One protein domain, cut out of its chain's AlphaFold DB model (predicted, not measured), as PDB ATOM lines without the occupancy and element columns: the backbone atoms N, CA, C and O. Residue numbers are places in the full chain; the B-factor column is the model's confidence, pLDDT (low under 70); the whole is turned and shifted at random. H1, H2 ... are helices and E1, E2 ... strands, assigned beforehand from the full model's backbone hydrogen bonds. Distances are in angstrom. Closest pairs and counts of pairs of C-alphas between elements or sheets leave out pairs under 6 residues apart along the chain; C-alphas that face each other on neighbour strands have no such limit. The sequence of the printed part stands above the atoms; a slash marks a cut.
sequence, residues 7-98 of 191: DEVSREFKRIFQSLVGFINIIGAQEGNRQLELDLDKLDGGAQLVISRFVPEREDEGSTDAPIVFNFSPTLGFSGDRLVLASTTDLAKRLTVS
ATOM      1  N   ASP A   7      71.804 -43.740 -47.152       84.00
ATOM      2  CA  ASP A   7      71.134 -43.457 -48.432       84.00
ATOM      3  C   ASP A   7      70.089 -42.334 -48.342       84.00
ATOM      4  O   ASP A   7      69.990 -41.477 -49.229       84.00
ATOM      5  N   GLU A   8      69.295 -42.331 -47.271       85.31
ATOM      6  CA  GLU A   8      68.254 -41.330 -47.031       85.31
ATOM      7  C   GLU A   8      68.878 -40.002 -46.601       85.31
ATOM      8  O   GLU A   8      68.636 -38.963 -47.223       85.31
ATOM      9  N   VAL A   9      69.762 -40.062 -45.602       84.75
ATOM     10  CA  VAL A   9      70.439 -38.894 -45.035       84.75
ATOM     11  C   VAL A   9      71.301 -38.213 -46.095       84.75
ATOM     12  O   VAL A   9      71.264 -36.990 -46.219       84.75
ATOM     13  N   SER A  10      72.010 -38.971 -46.939       85.81
ATOM     14  CA  SER A  10      72.818 -38.370 -48.010       85.81
ATOM     15  C   SER A  10      71.967 -37.595 -49.009       85.81
ATOM     16  O   SER A  10      72.331 -36.494 -49.427       85.81
ATOM     17  N   ARG A  11      70.803 -38.143 -49.378       88.31
ATOM     18  CA  ARG A  11      69.865 -37.474 -50.284       88.31
ATOM     19  C   ARG A  11      69.310 -36.196 -49.662       88.31
ATOM     20  O   ARG A  11      69.208 -35.180 -50.351       88.31
ATOM     21  N   GLU A  12      68.967 -36.242 -48.380       90.81
ATOM     22  CA  GLU A  12      68.461 -35.086 -47.653       90.81
ATOM     23  C   GLU A  12      69.514 -33.981 -47.535       90.81
ATOM     24  O   GLU A  12      69.245 -32.848 -47.936       90.81
ATOM     25  N   PHE A  13      70.724 -34.301 -47.074       91.12
ATOM     26  CA  PHE A  13      71.802 -33.323 -46.933       91.12
ATOM     27  C   PHE A  13      72.230 -32.734 -48.274       91.12
ATOM     28  O   PHE A  13      72.459 -31.529 -48.363       91.12
ATOM     29  N   LYS A  14      72.261 -33.544 -49.339       91.62
ATOM     30  CA  LYS A  14      72.485 -33.042 -50.696       91.62
ATOM     31  C   LYS A  14      71.432 -32.004 -51.083       91.62
ATOM     32  O   LYS A  14      71.793 -30.936 -51.567       91.62
ATOM     33  N   ARG A  15      70.148 -32.285 -50.832       91.94
ATOM     34  CA  ARG A  15      69.059 -31.335 -51.097       91.94
ATOM     35  C   ARG A  15      69.210 -30.063 -50.259       91.94
ATOM     36  O   ARG A  15      69.119 -28.981 -50.819       91.94
ATOM     37  N   ILE A  16      69.465 -30.187 -48.955       93.06
ATOM     38  CA  ILE A  16      69.650 -29.039 -48.049       93.06
ATOM     39  C   ILE A  16      70.800 -28.157 -48.537       93.06
ATOM     40  O   ILE A  16      70.638 -26.945 -48.641       93.06
ATOM     41  N   PHE A  17      71.934 -28.761 -48.889       94.06
ATOM     42  CA  PHE A  17      73.098 -28.038 -49.384       94.06
ATOM     43  C   PHE A  17      72.805 -27.315 -50.706       94.06
ATOM     44  O   PHE A  17      73.107 -26.134 -50.844       94.06
ATOM     45  N   GLN A  18      72.142 -27.983 -51.653       93.00
ATOM     46  CA  GLN A  18      71.719 -27.361 -52.911       93.00
ATOM     47  C   GLN A  18      70.735 -26.204 -52.684       93.00
ATOM     48  O   GLN A  18      70.858 -25.160 -53.322       93.00
ATOM     49  N   SER A  19      69.777 -26.361 -51.764       92.75
ATOM     50  CA  SER A  19      68.835 -25.300 -51.397       92.75
ATOM     51  C   SER A  19      69.532 -24.114 -50.734       92.75
ATOM     52  O   SER A  19      69.207 -22.977 -51.063       92.75
ATOM     53  N   LEU A  20      70.501 -24.363 -49.850       93.00
ATOM     54  CA  LEU A  20      71.313 -23.320 -49.225       93.00
ATOM     55  C   LEU A  20      72.079 -22.515 -50.279       93.00
ATOM     56  O   LEU A  20      72.008 -21.291 -50.276       93.00
ATOM     57  N   VAL A  21      72.758 -23.193 -51.208       92.44
ATOM     58  CA  VAL A  21      73.480 -22.521 -52.297       92.44
ATOM     59  C   VAL A  21      72.520 -21.728 -53.188       92.44
ATOM     60  O   VAL A  21      72.797 -20.578 -53.519       92.44
ATOM     61  N   GLY A  22      71.348 -22.285 -53.505       90.94
ATOM     62  CA  GLY A  22      70.304 -21.561 -54.233       90.94
ATOM     63  C   GLY A  22      69.826 -20.302 -53.502       90.94
ATOM     64  O   GLY A  22      69.654 -19.259 -54.127       90.94
ATOM     65  N   PHE A  23      69.657 -20.368 -52.182       92.88
ATOM     66  CA  PHE A  23      69.282 -19.217 -51.362       92.88
ATOM     67  C   PHE A  23      70.374 -18.138 -51.338       92.88
ATOM     68  O   PHE A  23      70.064 -16.964 -51.542       92.88
ATOM     69  N   ILE A  24      71.642 -18.535 -51.177       89.50
ATOM     70  CA  ILE A  24      72.792 -17.620 -51.261       89.50
ATOM     71  C   ILE A  24      72.819 -16.924 -52.624       89.50
ATOM     72  O   ILE A  24      73.012 -15.715 -52.678       89.50
ATOM     73  N   ASN A  25      72.548 -17.643 -53.717       90.25
ATOM     74  CA  ASN A  25      72.494 -17.047 -55.053       90.25
ATOM     75  C   ASN A  25      71.353 -16.039 -55.222       90.25
ATOM     76  O   ASN A  25      71.536 -15.039 -55.909       90.25
ATOM     77  N   ILE A  26      70.187 -16.275 -54.609       90.44
ATOM     78  CA  ILE A  26      69.058 -15.330 -54.658       90.44
ATOM     79  C   ILE A  26      69.420 -14.031 -53.937       90.44
ATOM     80  O   ILE A  26      69.220 -12.958 -54.505       90.44
ATOM     81  N   ILE A  27      69.964 -14.124 -52.719       86.88
ATOM     82  CA  ILE A  27      70.423 -12.948 -51.964       86.88
ATOM     83  C   ILE A  27      71.539 -12.247 -52.733       86.88
ATOM     84  O   ILE A  27      71.465 -11.045 -52.974       86.88
ATOM     85  N   GLY A  28      72.529 -13.011 -53.198       84.75
ATOM     86  CA  GLY A  28      73.654 -12.470 -53.938       84.75
ATOM     87  C   GLY A  28      73.209 -11.705 -55.183       84.75
ATOM     88  O   GLY A  28      73.640 -10.580 -55.392       84.75
ATOM     89  N   ALA A  29      72.255 -12.237 -55.948       86.44
ATOM     90  CA  ALA A  29      71.704 -11.544 -57.110       86.44
ATOM     91  C   ALA A  29      70.969 -10.234 -56.755       86.44
ATOM     92  O   ALA A  29      70.997  -9.297 -57.551       86.44
ATOM     93  N   GLN A  30      70.321 -10.145 -55.586       86.25
ATOM     94  CA  GLN A  30      69.678  -8.908 -55.115       86.25
ATOM     95  C   GLN A  30      70.700  -7.840 -54.704       86.25
ATOM     96  O   GLN A  30      70.456  -6.652 -54.902       86.25
ATOM     97  N   GLU A  31      71.838  -8.267 -54.162       84.56
ATOM     98  CA  GLU A  31      72.930  -7.403 -53.700       84.56
ATOM     99  C   GLU A  31      73.972  -7.104 -54.794       84.56
ATOM    100  O   GLU A  31      74.921  -6.363 -54.556       84.56
ATOM    101  N   GLY A  32      73.810  -7.664 -56.001       80.44
ATOM    102  CA  GLY A  32      74.786  -7.541 -57.090       80.44
ATOM    103  C   GLY A  32      76.060  -8.373 -56.885       80.44
ATOM    104  O   GLY A  32      77.064  -8.138 -57.551       80.44
ATOM    105  N   ASN A  33      76.030  -9.342 -55.970       81.19
ATOM    106  CA  ASN A  33      77.118 -10.268 -55.689       81.19
ATOM    107  C   ASN A  33      77.166 -11.426 -56.701       81.19
ATOM    108  O   ASN A  33      76.170 -11.808 -57.323       81.19
ATOM    109  N   ARG A  34      78.352 -12.033 -56.816       83.88
ATOM    110  CA  ARG A  34      78.604 -13.180 -57.698       83.88
ATOM    111  C   ARG A  34      77.820 -14.410 -57.251       83.88
ATOM    112  O   ARG A  34      77.586 -14.626 -56.063       83.88
ATOM    113  N   GLN A  35      77.467 -15.251 -58.215       87.44
ATOM    114  CA  GLN A  35      76.722 -16.482 -57.965       87.44
ATOM    115  C   GLN A  35      77.665 -17.675 -57.789       87.44
ATOM    116  O   GLN A  35      78.743 -17.754 -58.382       87.44
ATOM    117  N   LEU A  36      77.222 -18.621 -56.971       91.69
ATOM    118  CA  LEU A  36      77.818 -19.932 -56.805       91.69
ATOM    119  C   LEU A  36      77.303 -20.882 -57.890       91.69
ATOM    120  O   LEU A  36      76.095 -21.052 -58.072       91.69
ATOM    121  N   GLU A  37      78.220 -21.572 -58.550       92.12
ATOM    122  CA  GLU A  37      77.923 -22.769 -59.326       92.12
ATOM    123  C   GLU A  37      77.912 -24.000 -58.427       92.12
ATOM    124  O   GLU A  37      78.663 -24.078 -57.454       92.12
ATOM    125  N   LEU A  38      77.083 -24.977 -58.792       94.50
ATOM    126  CA  LEU A  38      77.051 -26.298 -58.177       94.50
ATOM    127  C   LEU A  38      77.589 -27.337 -59.153       94.50
ATOM    128  O   LEU A  38      77.130 -27.408 -60.291       94.50
ATOM    129  N   ASP A  39      78.487 -28.186 -58.670       94.38
ATOM    130  CA  ASP A  39      79.045 -29.305 -59.425       94.38
ATOM    131  C   ASP A  39      78.934 -30.616 -58.631       94.38
ATOM    132  O   ASP A  39      78.788 -30.629 -57.401       94.38
ATOM    133  N   LEU A  40      78.962 -31.735 -59.350       92.94
ATOM    134  CA  LEU A  40      78.921 -33.083 -58.805       92.94
ATOM    135  C   LEU A  40      80.129 -33.865 -59.302       92.94
ATOM    136  O   LEU A  40      80.210 -34.212 -60.477       92.94
ATOM    137  N   ASP A  41      81.006 -34.226 -58.374       93.44
ATOM    138  CA  ASP A  41      82.188 -35.032 -58.664       93.44
ATOM    139  C   ASP A  41      82.045 -36.420 -58.020       93.44
ATOM    140  O   ASP A  41      81.432 -36.578 -56.957       93.44
ATOM    141  N   LYS A  42      82.592 -37.445 -58.673       90.69
ATOM    142  CA  LYS A  42      82.645 -38.814 -58.149       90.69
ATOM    143  C   LYS A  42      84.101 -39.217 -58.030       90.69
ATOM    144  O   LYS A  42      84.831 -39.199 -59.015       90.69
ATOM    145  N   LEU A  43      84.497 -39.611 -56.829       86.75
ATOM    146  CA  LEU A  43      85.841 -40.095 -56.560       86.75
ATOM    147  C   LEU A  43      85.902 -41.616 -56.721       86.75
ATOM    148  O   LEU A  43      84.886 -42.319 -56.646       86.75
ATOM    149  N   ASP A  44      87.120 -42.122 -56.880       79.06
ATOM    150  CA  ASP A  44      87.388 -43.554 -56.840       79.06
ATOM    151  C   ASP A  44      86.910 -44.158 -55.507       79.06
ATOM    152  O   ASP A  44      86.975 -43.527 -54.451       79.06
ATOM    153  N   GLY A  45      86.370 -45.379 -55.556       75.62
ATOM    154  CA  GLY A  45      85.787 -46.038 -54.378       75.62
ATOM    155  C   GLY A  45      84.326 -45.666 -54.080       75.62
ATOM    156  O   GLY A  45      83.797 -46.065 -53.048       75.62
ATOM    157  N   GLY A  46      83.649 -44.943 -54.981       81.25
ATOM    158  CA  GLY A  46      82.204 -44.680 -54.892       81.25
ATOM    159  C   GLY A  46      81.821 -43.467 -54.041       81.25
ATOM    160  O   GLY A  46      80.629 -43.202 -53.861       81.25
ATOM    161  N   ALA A  47      82.809 -42.715 -53.553       88.69
ATOM    162  CA  ALA A  47      82.580 -41.457 -52.861       88.69
ATOM    163  C   ALA A  47      82.057 -40.371 -53.817       88.69
ATOM    164  O   ALA A  47      82.391 -40.335 -55.004       88.69
ATOM    165  N   GLN A  48      81.218 -39.477 -53.298       92.81
ATOM    166  CA  GLN A  48      80.566 -38.420 -54.076       92.81
ATOM    167  C   GLN A  48      80.791 -37.067 -53.418       92.81
ATOM    168  O   GLN A  48      80.744 -36.964 -52.194       92.81
ATOM    169  N   LEU A  49      80.975 -36.028 -54.226       95.12
ATOM    170  CA  LEU A  49      81.097 -34.650 -53.774       95.12
ATOM    171  C   LEU A  49      80.004 -33.787 -54.405       95.12
ATOM    172  O   LEU A  49      79.680 -33.932 -55.583       95.12
ATOM    173  N   VAL A  50      79.471 -32.860 -53.617       95.94
ATOM    174  CA  VAL A  50      78.642 -31.743 -54.067       95.94
ATOM    175  C   VAL A  50      79.450 -30.486 -53.800       95.94
ATOM    176  O   VAL A  50      79.676 -30.120 -52.647       95.94
ATOM    177  N   ILE A  51      79.945 -29.879 -54.868       96.38
ATOM    178  CA  ILE A  51      80.903 -28.778 -54.817       96.38
ATOM    179  C   ILE A  51      80.153 -27.485 -55.110       96.38
ATOM    180  O   ILE A  51      79.316 -27.453 -56.009       96.38
ATOM    181  N   SER A  52      80.468 -26.425 -54.370       95.81
ATOM    182  CA  SER A  52      80.056 -25.065 -54.712       95.81
ATOM    183  C   SER A  52      81.271 -24.161 -54.890       95.81
ATOM    184  O   SER A  52      82.253 -24.309 -54.161       95.81
ATOM    185  N   ARG A  53      81.229 -23.252 -55.866       92.94
ATOM    186  CA  ARG A  53      82.306 -22.281 -56.133       92.94
ATOM    187  C   ARG A  53      81.752 -21.007 -56.756       92.94
ATOM    188  O   ARG A  53      80.802 -21.081 -57.527       92.94
ATOM    189  N   PHE A  54      82.356 -19.861 -56.459       89.00
ATOM    190  CA  PHE A  54      82.004 -18.617 -57.141       89.00
ATOM    191  C   PHE A  54      82.525 -18.631 -58.574       89.00
ATOM    192  O   PHE A  54      83.651 -19.067 -58.826       89.00
ATOM    193  N   VAL A  55      81.708 -18.140 -59.501       82.81
ATOM    194  CA  VAL A  55      82.116 -17.965 -60.896       82.81
ATOM    195  C   VAL A  55      82.809 -16.609 -61.032       82.81
ATOM    196  O   VAL A  55      82.179 -15.595 -60.725       82.81
ATOM    197  N   PRO A  56      84.089 -16.564 -61.442       78.50
ATOM    198  CA  PRO A  56      84.746 -15.302 -61.749       78.50
ATOM    199  C   PRO A  56      84.119 -14.678 -62.995       78.50
ATOM    200  O   PRO A  56      83.792 -15.373 -63.961       78.50
ATOM    201  N   GLU A  57      83.945 -13.362 -62.976       77.56
ATOM    202  CA  GLU A  57      83.536 -12.631 -64.168       77.56
ATOM    203  C   GLU A  57      84.745 -12.438 -65.090       77.56
ATOM    204  O   GLU A  57      85.895 -12.564 -64.670       77.56
ATOM    205  N   ARG A  58      84.511 -12.117 -66.368       71.31
ATOM    206  CA  ARG A  58      85.605 -11.917 -67.342       71.31
ATOM    207  C   ARG A  58      86.628 -10.870 -66.898       71.31
ATOM    208  O   ARG A  58      87.783 -10.949 -67.290       71.31
ATOM    209  N   GLU A  59      86.189  -9.894 -66.114       70.12
ATOM    210  CA  GLU A  59      87.022  -8.807 -65.596       70.12
ATOM    211  C   GLU A  59      87.914  -9.256 -64.423       70.12
ATOM    212  O   GLU A  59      88.913  -8.605 -64.130       70.12
ATOM    213  N   ASP A  60      87.603 -10.399 -63.798       68.38
ATOM    214  CA  ASP A  60      88.357 -10.968 -62.676       68.38
ATOM    215  C   ASP A  60      89.516 -11.879 -63.133       68.38
ATOM    216  O   ASP A  60      90.388 -12.226 -62.330       68.38
ATOM    217  N   GLU A  61      89.549 -12.292 -64.409       66.81
ATOM    218  CA  GLU A  61      90.562 -13.219 -64.928       66.81
ATOM    219  C   GLU A  61      91.973 -12.607 -64.859       66.81
ATOM    220  O   GLU A  61      92.344 -11.726 -65.633       66.81
ATOM    221  N   GLY A  62      92.792 -13.106 -63.926       66.56
ATOM    222  CA  GLY A  62      94.170 -12.648 -63.724       66.56
ATOM    223  C   GLY A  62      94.313 -11.416 -62.824       66.56
ATOM    224  O   GLY A  62      95.420 -10.886 -62.714       66.56
ATOM    225  N   SER A  63      93.236 -10.974 -62.165       69.88
ATOM    226  CA  SER A  63      93.300  -9.894 -61.178       69.88
ATOM    227  C   SER A  63      94.135 -10.298 -59.957       69.88
ATOM    228  O   SER A  63      93.966 -11.380 -59.395       69.88
ATOM    229  N   THR A  64      95.024  -9.406 -59.513       70.94
ATOM    230  CA  THR A  64      95.759  -9.544 -58.243       70.94
ATOM    231  C   THR A  64      94.965  -9.039 -57.035       70.94
ATOM    232  O   THR A  64      95.460  -9.132 -55.917       70.94
ATOM    233  N   ASP A  65      93.762  -8.502 -57.256       73.12
ATOM    234  CA  ASP A  65      92.855  -7.956 -56.234       73.12
ATOM    235  C   ASP A  65      91.536  -8.751 -56.186       73.12
ATOM    236  O   ASP A  65      90.440  -8.215 -56.025       73.12
ATOM    237  N   ALA A  66      91.624 -10.062 -56.428       73.50
ATOM    238  CA  ALA A  66      90.457 -10.930 -56.438       73.50
ATOM    239  C   ALA A  66      89.836 -11.026 -55.025       73.50
ATOM    240  O   ALA A  66      90.549 -11.296 -54.054       73.50
ATOM    241  N   PRO A  67      88.505 -10.875 -54.893       78.88
ATOM    242  CA  PRO A  67      87.801 -11.054 -53.629       78.88
ATOM    243  C   PRO A  67      88.115 -12.384 -52.931       78.88
ATOM    244  O   PRO A  67      88.122 -13.448 -53.553       78.88
ATOM    245  N   ILE A  68      88.271 -12.343 -51.603       82.00
ATOM    246  CA  ILE A  68      88.637 -13.508 -50.776       82.00
ATOM    247  C   ILE A  68      87.687 -14.707 -50.937       82.00
ATOM    248  O   ILE A  68      88.089 -15.850 -50.729       82.00
ATOM    249  N   VAL A  69      86.437 -14.466 -51.344       82.94
ATOM    250  CA  VAL A  69      85.423 -15.507 -51.567       82.94
ATOM    251  C   VAL A  69      85.864 -16.563 -52.586       82.94
ATOM    252  O   VAL A  69      85.441 -17.712 -52.486       82.94
ATOM    253  N   PHE A  70      86.772 -16.220 -53.507       86.56
ATOM    254  CA  PHE A  70      87.331 -17.156 -54.486       86.56
ATOM    255  C   PHE A  70      88.287 -18.197 -53.889       86.56
ATOM    256  O   PHE A  70      88.538 -19.226 -54.514       86.56
ATOM    257  N   ASN A  71      88.766 -17.990 -52.660       86.62
ATOM    258  CA  ASN A  71      89.558 -18.988 -51.935       86.62
ATOM    259  C   ASN A  71      88.693 -20.098 -51.319       86.62
ATOM    260  O   ASN A  71      89.222 -21.084 -50.800       86.62
ATOM    261  N   PHE A  72      87.367 -19.953 -51.367       90.75
ATOM    262  CA  PHE A  72      86.432 -20.896 -50.779       90.75
ATOM    263  C   PHE A  72      85.701 -21.684 -51.859       90.75
ATOM    264  O   PHE A  72      85.203 -21.155 -52.849       90.75
ATOM    265  N   SER A  73      85.610 -22.987 -51.623       94.56
ATOM    266  CA  SER A  73      84.796 -23.907 -52.413       94.56
ATOM    267  C   SER A  73      84.061 -24.848 -51.462       94.56
ATOM    268  O   SER A  73      84.447 -26.018 -51.328       94.56
ATOM    269  N   PRO A  74      83.048 -24.346 -50.723       94.81
ATOM    270  CA  PRO A  74      82.314 -25.156 -49.766       94.81
ATOM    271  C   PRO A  74      81.833 -26.437 -50.441       94.81
ATOM    272  O   PRO A  74      81.220 -26.400 -51.511       94.81
ATOM    273  N   THR A  75      82.182 -27.575 -49.856       96.00
ATOM    274  CA  THR A  75      82.004 -28.880 -50.488       96.00
ATOM    275  C   THR A  75      81.460 -29.874 -49.476       96.00
ATOM    276  O   THR A  75      81.988 -30.010 -48.368       96.00
ATOM    277  N   LEU A  76      80.419 -30.593 -49.887       95.88
ATOM    278  CA  LEU A  76      79.824 -31.697 -49.149       95.88
ATOM    279  C   LEU A  76      80.297 -33.025 -49.755       95.88
ATOM    280  O   LEU A  76      80.052 -33.282 -50.929       95.88
ATOM    281  N   GLY A  77      80.975 -33.858 -48.972       93.94
ATOM    282  CA  GLY A  77      81.477 -35.169 -49.372       93.94
ATOM    283  C   GLY A  77      80.758 -36.322 -48.677       93.94
ATOM    284  O   GLY A  77      80.456 -36.251 -47.485       93.94
ATOM    285  N   PHE A  78      80.518 -37.398 -49.421       92.38
ATOM    286  CA  PHE A  78      79.878 -38.629 -48.962       92.38
ATOM    287  C   PHE A  78      80.799 -39.826 -49.217       92.38
ATOM    288  O   PHE A  78      81.254 -40.021 -50.346       92.38
ATOM    289  N   SER A  79      81.059 -40.633 -48.187       89.50
ATOM    290  CA  SER A  79      81.896 -41.841 -48.256       89.50
ATOM    291  C   SER A  79      81.328 -42.924 -47.345       89.50
ATOM    292  O   SER A  79      81.509 -42.879 -46.128       89.50
ATOM    293  N   GLY A  80      80.594 -43.877 -47.927       85.00
ATOM    294  CA  GLY A  80      79.855 -44.886 -47.166       85.00
ATOM    295  C   GLY A  80      78.834 -44.237 -46.231       85.00
ATOM    296  O   GLY A  80      77.937 -43.527 -46.677       85.00
ATOM    297  N   ASP A  81      79.001 -44.446 -44.929       85.00
ATOM    298  CA  ASP A  81      78.191 -43.826 -43.881       85.00
ATOM    299  C   ASP A  81      78.754 -42.487 -43.377       85.00
ATOM    300  O   ASP A  81      78.209 -41.905 -42.442       85.00
ATOM    301  N   ARG A  82      79.815 -41.952 -43.985       86.88
ATOM    302  CA  ARG A  82      80.436 -40.696 -43.554       86.88
ATOM    303  C   ARG A  82      79.990 -39.512 -44.398       86.88
ATOM    304  O   ARG A  82      80.033 -39.549 -45.627       86.88
ATOM    305  N   LEU A  83      79.645 -38.437 -43.696       90.25
ATOM    306  CA  LEU A  83      79.407 -37.104 -44.238       90.25
ATOM    307  C   LEU A  83      80.555 -36.168 -43.850       90.25
ATOM    308  O   LEU A  83      80.926 -36.086 -42.667       90.25
ATOM    309  N   VAL A  84      81.075 -35.442 -44.835       92.00
ATOM    310  CA  VAL A  84      82.131 -34.433 -44.705       92.00
ATOM    311  C   VAL A  84      81.597 -33.105 -45.229       92.00
ATOM    312  O   VAL A  84      81.121 -33.039 -46.352       92.00
ATOM    313  N   LEU A  85      81.708 -32.037 -44.444       93.25
ATOM    314  CA  LEU A  85      81.506 -30.667 -44.913       93.25
ATOM    315  C   LEU A  85      82.827 -29.926 -44.731       93.25
ATOM    316  O   LEU A  85      83.377 -29.925 -43.630       93.25
ATOM    317  N   ALA A  86      83.341 -29.327 -45.799       93.44
ATOM    318  CA  ALA A  86      84.591 -28.581 -45.765       93.44
ATOM    319  C   ALA A  86      84.468 -27.254 -46.513       93.44
ATOM    320  O   ALA A  86      83.626 -27.100 -47.396       93.44
ATOM    321  N   SER A  87      85.338 -26.306 -46.169       92.19
ATOM    322  CA  SER A  87      85.419 -24.984 -46.798       92.19
ATOM    323  C   SER A  87      86.080 -25.000 -48.180       92.19
ATOM    324  O   SER A  87      85.916 -24.046 -48.939       92.19
ATOM    325  N   THR A  88      86.810 -26.069 -48.516       94.50
ATOM    326  CA  THR A  88      87.448 -26.256 -49.824       94.50
ATOM    327  C   THR A  88      87.214 -27.658 -50.374       94.50
ATOM    328  O   THR A  88      87.116 -28.640 -49.627       94.50
ATOM    329  N   THR A  89      87.180 -27.771 -51.703       94.69
ATOM    330  CA  THR A  89      87.061 -29.055 -52.401       94.69
ATOM    331  C   THR A  89      88.242 -29.981 -52.121       94.69
ATOM    332  O   THR A  89      88.032 -31.177 -51.933       94.69
ATOM    333  N   ASP A  90      89.469 -29.457 -52.051       93.50
ATOM    334  CA  ASP A  90      90.658 -30.269 -51.755       93.50
ATOM    335  C   ASP A  90      90.581 -30.897 -50.356       93.50
ATOM    336  O   ASP A  90      90.779 -32.103 -50.190       93.50
ATOM    337  N   LEU A  91      90.187 -30.106 -49.351       92.12
ATOM    338  CA  LEU A  91      90.014 -30.608 -47.993       92.12
ATOM    339  C   LEU A  91      88.893 -31.652 -47.927       92.12
ATOM    340  O   LEU A  91      89.083 -32.710 -47.324       92.12
ATOM    341  N   ALA A  92      87.757 -31.403 -48.589       93.44
ATOM    342  CA  ALA A  92      86.680 -32.385 -48.684       93.44
ATOM    343  C   ALA A  92      87.164 -33.692 -49.326       93.44
ATOM    344  O   ALA A  92      86.917 -34.758 -48.766       93.44
ATOM    345  N   LYS A  93      87.898 -33.627 -50.448       92.56
ATOM    346  CA  LYS A  93      88.479 -34.796 -51.130       92.56
ATOM    347  C   LYS A  93      89.350 -35.606 -50.179       92.56
ATOM    348  O   LYS A  93      89.093 -36.790 -49.965       92.56
ATOM    349  N   ARG A  94      90.322 -34.956 -49.539       91.00
ATOM    350  CA  ARG A  94      91.255 -35.608 -48.609       91.00
ATOM    351  C   ARG A  94      90.527 -36.285 -47.451       91.00
ATOM    352  O   ARG A  94      90.807 -37.444 -47.161       91.00
ATOM    353  N   LEU A  95      89.568 -35.604 -46.824       89.31
ATOM    354  CA  LEU A  95      88.812 -36.148 -45.690       89.31
ATOM    355  C   LEU A  95      87.838 -37.267 -46.094       89.31
ATOM    356  O   LEU A  95      87.595 -38.178 -45.309       89.31
ATOM    357  N   THR A  96      87.296 -37.215 -47.312       89.06
ATOM    358  CA  THR A  96      86.332 -38.204 -47.823       89.06
ATOM    359  C   THR A  96      87.017 -39.523 -48.205       89.06
ATOM    360  O   THR A  96      86.437 -40.595 -48.018       89.06
ATOM    361  N   VAL A  97      88.257 -39.450 -48.707       85.56
ATOM    362  CA  VAL A  97      89.064 -40.613 -49.131       85.56
ATOM    363  C   VAL A  97      89.932 -41.172 -47.995       85.56
ATOM    364  O   VAL A  97      90.353 -42.322 -48.058       85.56
ATOM    365  N   SER A  98      90.181 -40.404 -46.928       78.12
ATOM    366  CA  SER A  98      90.964 -40.893 -45.786       78.12
ATOM    367  C   SER A  98      90.269 -42.075 -45.101       78.12
ATOM    368  O   SER A  98      89.081 -42.004 -44.757       78.12
TER     369      SER A  98
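Overview. This is residues 7 to 98 of the 191 residues of an uncharacterized protein of Rhodopirellula sp. MGV (UniProt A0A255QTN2). One twisted sheet of four strands lies between two helices: the long helix H1 runs the length of one face, and the shorter H3 covers E3 on the other face. Residues 58 to 65, in the long stretch between E2 and H2, stick out from this body. The printed part has 92 residues, with H1, E1, E2, H2, E3, E4 and H3 in chain order; the sheet order is E1, E2, E3, E4, antiparallel throughout, and the class is mixed, helices and strands. The whole is elongated, with spans of 41 by 26 by 16 A, and only just compact, close to loose, with a radius of gyration of the C-alphas of 14.4 A.

Along the chain. The sheet holds E1, residues 36 to 42, 19.5 A long; E2, residues 48 to 54, 20.1 A; E3, residues 75 to 79, 13.2 A; and E4, residues 82 to 86, 13.0 A. C-alpha 36 begins E1 at (77.818, -19.932, -56.805). H1, residues 7 to 31, measures 36.5 A and begins with C-alpha 7 at (71.134, -43.457, -48.432). H3, residues 89 to 97, measures 12.2 A and ends with C-alpha 97 at (89.064, -40.613, -49.131). H2 is residues 68 to 71, 5.7 A.

Arrangement. E1 and E4 are the edge strands. The hairpin E1 and E2 stands at 156 degrees between directions, with N 37 and O 53 at 2.8 A. E2 and E3 stand at 175 degrees, with N 50 and O 76 at 2.8 A. The hairpin E3 and E4 stands at 162 degrees, with N 77 and O 84 at 2.7 A. Helices on both faces of this sheet make three layers: H1 and H3 lie on opposite faces. H1 has a height over the sheet of 9.6 A, lies over E2 and E3, and runs along the strands, at 5 degrees to E2 on the local plane. Its closest C-alphas to E1 are those of Asn 25 and Leu 36, 6.3 A. H3 has a height of 7.5 A, lies over E3 and runs along the strands, at 11 degrees to E3 on the local plane. Its closest C-alphas to E3 are those of Thr 89 and Thr 75, 5.4 A. H2 only grazes the sheet, with residues 69 to 71; the C-alphas of Phe 70 and Phe 54 are its closest to E2, 6.1 A. H1 is apart from H2 and H3, and H2 is apart from H3. In H1 and H3 every O i to N i+4 pair is within hydrogen-bond range; H2 is too short for one.

Size, cuts and confidence. The two farthest C-alphas, of Glu 8 and Thr 64, are 43.5 A apart. The printed part has no cut. The link from E2 to H2, 13 residues, is long; the other links are tight. The mean pLDDT of the printed part is 87.3, and residues 60 to 63 are under 70.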